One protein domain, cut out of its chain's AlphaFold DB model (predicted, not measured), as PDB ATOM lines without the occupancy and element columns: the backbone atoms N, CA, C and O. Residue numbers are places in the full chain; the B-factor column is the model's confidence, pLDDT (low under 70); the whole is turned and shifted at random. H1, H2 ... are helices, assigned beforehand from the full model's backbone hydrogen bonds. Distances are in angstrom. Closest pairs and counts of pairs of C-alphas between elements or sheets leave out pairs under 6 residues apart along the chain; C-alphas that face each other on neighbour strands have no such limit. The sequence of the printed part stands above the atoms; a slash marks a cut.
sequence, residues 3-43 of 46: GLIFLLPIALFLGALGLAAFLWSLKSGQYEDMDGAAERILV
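This is residues 3 to 43 of the 46 residues of a protein of Mesorhizobium sp. SCN 65-20 (UniProt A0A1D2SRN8). One long helix, H1, is followed by a short helix, H2, that continues outward beyond its far end, the two making a wide open angle and never folding back on each other. H1 makes most of the length, and a short link leads on to H2. The printed part has 41 residues, with two named helices, H1 then H2, and no named strand, and the class is all helix. It is extended, with a radius of gyration of the C-alphas of 17.0 A, and a rod spanning 54 by 19 by 7 A.

H1, residues 3 to 27, begins with C-alpha 3 at (272.014, 204.853, 270.243) and measures 36.1 A from first to last C-alpha. H2, residues 34 to 42, measures 13.5 A and ends with C-alpha 42 at (294.123, 246.848, 251.179).

H1 and H2 are apart, with no C-alpha of the one within 8 A of the other. Six residues make the short link between them. Of the O i to N i+4 pairs, 20 of 21 in H1 and 3 of 5 in H2 are within hydrogen-bond range.

The C-alphas of Ile 5 and Val 43, the two farthest apart, are 54.0 A from each other. Residues 3 to 43 stand free. The printed part has no cut and no long link. Its mean pLDDT is 89.6, with 97 for H1 and 76 for H2, and no printed residue is under 70.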
ATOM      1  N   GLY A   3     271.336 203.611 270.649       89.12
ATOM      2  CA  GLY A   3     272.014 204.853 270.243       89.12
ATOM      3  C   GLY A   3     271.334 205.590 269.084       89.12
ATOM      4  O   GLY A   3     271.228 206.810 269.114       89.12
ATOM      5  N   LEU A   4     270.800 204.858 268.098       93.12
ATOM      6  CA  LEU A   4     270.135 205.452 266.929       93.12
ATOM      7  C   LEU A   4     268.899 206.284 267.303       93.12
ATOM      8  O   LEU A   4     268.645 207.296 266.660       93.12
ATOM      9  N   ILE A   5     268.185 205.906 268.369       95.56
ATOM     10  CA  ILE A   5     267.022 206.650 268.882       95.56
ATOM     11  C   ILE A   5     267.402 208.059 269.345       95.56
ATOM     12  O   ILE A   5     266.588 208.967 269.228       95.56
ATOM     13  N   PHE A   6     268.629 208.260 269.829       95.19
ATOM     14  CA  PHE A   6     269.123 209.578 270.234       95.19
ATOM     15  C   PHE A   6     269.866 210.284 269.100       95.19
ATOM     16  O   PHE A   6     269.684 211.477 268.885       95.19
ATOM     17  N   LEU A   7     270.674 209.550 268.335       96.75
ATOM     18  CA  LEU A   7     271.477 210.133 267.262       96.75
ATOM     19  C   LEU A   7     270.620 210.658 266.106       96.75
ATOM     20  O   LEU A   7     270.954 211.696 265.546       96.75
ATOM     21  N   LEU A   8     269.509 209.995 265.774       96.62
ATOM     22  CA  LEU A   8     268.606 210.435 264.707       96.62
ATOM     23  C   LEU A   8     267.988 211.824 264.985       96.62
ATOM     24  O   LEU A   8     268.166 212.713 264.152       96.62
ATOM     25  N   PRO A   9     267.306 212.072 266.124       97.38
ATOM     26  CA  PRO A   9     266.753 213.394 266.408       97.38
ATOM     27  C   PRO A   9     267.841 214.454 266.598       97.38
ATOM     28  O   PRO A   9     267.650 215.581 266.154       97.38
ATOM     29  N   ILE A  10     268.993 214.108 267.187       97.94
ATOM     30  CA  ILE A  10     270.121 215.042 267.320       97.94
ATOM     31  C   ILE A  10     270.640 215.457 265.939       97.94
ATOM     32  O   ILE A  10     270.826 216.645 265.692       97.94
ATOM     33  N   ALA A  11     270.831 214.510 265.020       98.12
ATOM     34  CA  ALA A  11     271.292 214.805 263.668       98.12
ATOM     35  C   ALA A  11     270.299 215.697 262.907       98.12
ATOM     36  O   ALA A  11     270.706 216.684 262.295       98.12
ATOM     37  N   LEU A  12     268.998 215.398 262.991       98.44
ATOM     38  CA  LEU A  12     267.951 216.222 262.380       98.44
ATOM     39  C   LEU A  12     267.906 217.630 262.982       98.44
ATOM     40  O   LEU A  12     267.804 218.607 262.243       98.44
ATOM     41  N   PHE A  13     268.024 217.741 264.306       98.56
ATOM     42  CA  PHE A  13     268.049 219.023 265.004       98.56
ATOM     43  C   PHE A  13     269.252 219.869 264.588       98.56
ATOM     44  O   PHE A  13     269.075 221.032 264.236       98.56
ATOM     45  N   LEU A  14     270.454 219.287 264.559       98.62
ATOM     46  CA  LEU A  14     271.668 219.980 264.121       98.62
ATOM     47  C   LEU A  14     271.582 220.406 262.650       98.62
ATOM     48  O   LEU A  14     271.962 221.529 262.322       98.62
ATOM     49  N   GLY A  15     271.032 219.556 261.779       98.44
ATOM     50  CA  GLY A  15     270.791 219.898 260.376       98.44
ATOM     51  C   GLY A  15     269.824 221.073 260.218       98.44
ATOM     52  O   GLY A  15     270.108 222.016 259.478       98.44
ATOM     53  N   ALA A  16     268.714 221.065 260.959       98.69
ATOM     54  CA  ALA A  16     267.748 222.161 260.964       98.69
ATOM     55  C   ALA A  16     268.344 223.460 261.529       98.69
ATOM     56  O   ALA A  16     268.108 224.529 260.971       98.69
ATOM     57  N   LEU A  17     269.149 223.373 262.592       98.75
ATOM     58  CA  LEU A  17     269.874 224.509 263.171       98.75
ATOM     59  C   LEU A  17     270.830 225.141 262.162       98.75
ATOM     60  O   LEU A  17     270.816 226.358 261.994       98.75
ATOM     61  N   GLY A  18     271.622 224.322 261.467       98.31
ATOM     62  CA  GLY A  18     272.533 224.788 260.423       98.31
ATOM     63  C   GLY A  18     271.788 225.469 259.275       98.31
ATOM     64  O   GLY A  18     272.162 226.566 258.865       98.31
ATOM     65  N   LEU A  19     270.687 224.872 258.810       98.25
ATOM     66  CA  LEU A  19     269.850 225.465 257.768       98.25
ATOM     67  C   LEU A  19     269.228 226.795 258.220       98.25
ATOM     68  O   LEU A  19     269.252 227.769 257.473       98.25
ATOM     69  N   ALA A  20     268.698 226.862 259.442       98.31
ATOM     70  CA  ALA A  20     268.119 228.085 259.990       98.31
ATOM     71  C   ALA A  20     269.168 229.199 260.130       98.31
ATOM     72  O   ALA A  20     268.904 230.334 259.736       98.31
ATOM     73  N   ALA A  21     270.362 228.873 260.633       97.69
ATOM     74  CA  ALA A  21     271.476 229.811 260.732       97.69
ATOM     75  C   ALA A  21     271.921 230.316 259.350       97.69
ATOM     76  O   ALA A  21     272.138 231.513 259.175       97.69
ATOM     77  N   PHE A  22     271.988 229.428 258.355       95.94
ATOM     78  CA  PHE A  22     272.312 229.782 256.974       95.94
ATOM     79  C   PHE A  22     271.279 230.741 256.367       95.94
ATOM     80  O   PHE A  22     271.640 231.798 255.850       95.94
ATOM     81  N   LEU A  23     269.985 230.429 256.486       96.88
ATOM     82  CA  LEU A  23     268.913 231.298 255.991       96.88
ATOM     83  C   LEU A  23     268.883 232.650 256.717       96.88
ATOM     84  O   LEU A  23     268.639 233.682 256.090       96.88
ATOM     85  N   TRP A  24     269.146 232.663 258.026       96.31
ATOM     86  CA  TRP A  24     269.293 233.898 258.793       96.31
ATOM     87  C   TRP A  24     270.474 234.739 258.293       96.31
ATOM     88  O   TRP A  24     270.307 235.940 258.091       96.31
ATOM     89  N   SER A  25     271.624 234.114 258.026       94.62
ATOM     90  CA  SER A  25     272.813 234.792 257.501       94.62
ATOM     91  C   SER A  25     272.540 235.439 256.138       94.62
ATOM     92  O   SER A  25     272.804 236.631 255.971       94.62
ATOM     93  N   LEU A  26     271.879 234.721 255.220       92.44
ATOM     94  CA  LEU A  26     271.433 235.277 253.937       92.44
ATOM     95  C   LEU A  26     270.498 236.481 254.121       92.44
ATOM     96  O   LEU A  26     270.709 237.524 253.513       92.44
ATOM     97  N   LYS A  27     269.487 236.365 254.991       93.12
ATOM     98  CA  LYS A  27     268.541 237.461 255.260       93.12
ATOM     99  C   LYS A  27     269.211 238.676 255.908       93.12
ATOM    100  O   LYS A  27     268.736 239.792 255.739       93.12
ATOM    101  N   SER A  28     270.268 238.464 256.685       92.44
ATOM    102  CA  SER A  28     270.969 239.536 257.396       92.44
ATOM    103  C   SER A  28     271.886 240.387 256.513       92.44
ATOM    104  O   SER A  28     272.520 241.296 257.036       92.44
ATOM    105  N   GLY A  29     271.978 240.102 255.209       85.81
ATOM    106  CA  GLY A  29     272.804 240.878 254.277       85.81
ATOM    107  C   GLY A  29     274.311 240.685 254.472       85.81
ATOM    108  O   GLY A  29     275.105 241.404 253.879       85.81
ATOM    109  N   GLN A  30     274.739 239.693 255.268       83.00
ATOM    110  CA  GLN A  30     276.160 239.438 255.563       83.00
ATOM    111  C   GLN A  30     277.015 239.177 254.315       83.00
ATOM    112  O   GLN A  30     278.221 239.399 254.341       83.00
ATOM    113  N   TYR A  31     276.397 238.705 253.233       82.81
ATOM    114  CA  TYR A  31     277.075 238.389 251.978       82.81
ATOM    115  C   TYR A  31     276.996 239.516 250.936       82.81
ATOM    116  O   TYR A  31     277.506 239.349 249.834       82.81
ATOM    117  N   GLU A  32     276.348 240.643 251.249       82.44
ATOM    118  CA  GLU A  32     276.167 241.752 250.299       82.44
ATOM    119  C   GLU A  32     277.426 242.620 250.157       82.44
ATOM    120  O   GLU A  32     277.626 243.226 249.110       82.44
ATOM    121  N   ASP A  33     278.292 242.646 251.175       80.25
ATOM    122  CA  ASP A  33     279.543 243.420 251.181       80.25
ATOM    123  C   ASP A  33     280.762 242.543 251.517       80.25
ATOM    124  O   ASP A  33     281.543 242.831 252.425       80.25
ATOM    125  N   MET A  34     280.920 241.424 250.805       72.56
ATOM    126  CA  MET A  34     282.140 240.611 250.923       72.56
ATOM    127  C   MET A  34     283.333 241.269 250.218       72.56
ATOM    128  O   MET A  34     284.451 241.222 250.727       72.56
ATOM    129  N   ASP A  35     283.083 241.913 249.074       74.81
ATOM    130  CA  ASP A  35     284.124 242.523 248.244       74.81
ATOM    131  C   ASP A  35     284.639 243.843 248.840       74.81
ATOM    132  O   ASP A  35     285.848 244.060 248.903       74.81
ATOM    133  N   GLY A  36     283.760 244.705 249.367       76.12
ATOM    134  CA  GLY A  36     284.183 245.942 250.027       76.12
ATOM    135  C   GLY A  36     284.884 245.693 251.362       76.12
ATOM    136  O   GLY A  36     285.740 246.482 251.759       76.12
ATOM    137  N   ALA A  37     284.601 244.579 252.043       76.44
ATOM    138  CA  ALA A  37     285.378 244.161 253.209       76.44
ATOM    139  C   ALA A  37     286.837 243.824 252.858       76.44
ATOM    140  O   ALA A  37     287.730 244.166 253.631       76.44
ATOM    141  N   ALA A  38     287.081 243.195 251.704       76.25
ATOM    142  CA  ALA A  38     288.428 242.925 251.210       76.25
ATOM    143  C   ALA A  38     289.121 244.202 250.709       76.25
ATOM    144  O   ALA A  38     290.293 244.410 250.995       76.25
ATOM    145  N   GLU A  39     288.401 245.097 250.035       78.25
ATOM    146  CA  GLU A  39     288.986 246.355 249.561       78.25
ATOM    147  C   GLU A  39     289.448 247.250 250.725       78.25
ATOM    148  O   GLU A  39     290.543 247.808 250.696       78.25
ATOM    149  N   ARG A  40     288.675 247.300 251.820       76.00
ATOM    150  CA  ARG A  40     289.039 248.035 253.046       76.00
ATOM    151  C   ARG A  40     290.270 247.488 253.774       76.00
ATOM    152  O   ARG A  40     290.809 248.199 254.609       76.00
ATOM    153  N   ILE A  41     290.697 246.248 253.516       75.50
ATOM    154  CA  ILE A  41     291.921 245.698 254.128       75.50
ATOM    155  C   ILE A  41     293.183 246.038 253.327       75.50
ATOM    156  O   ILE A  41     294.287 245.864 253.828       75.50
ATOM    157  N   LEU A  42     293.023 246.466 252.068       75.62
ATOM    158  CA  LEU A  42     294.123 246.848 251.179       75.62
ATOM    159  C   LEU A  42     294.377 248.357 251.191       75.62
ATOM    160  O   LEU A  42     295.472 248.796 250.845       75.62
ATOM    161  N   VAL A  43     293.369 249.137 251.581       72.44
ATOM    162  CA  VAL A  43     293.499 250.566 251.856       72.44
ATOM    163  C   VAL A  43     293.813 250.718 253.344       72.44
ATOM    164  O   VAL A  43     292.910 250.858 254.163       72.44
TER     165      VAL A  43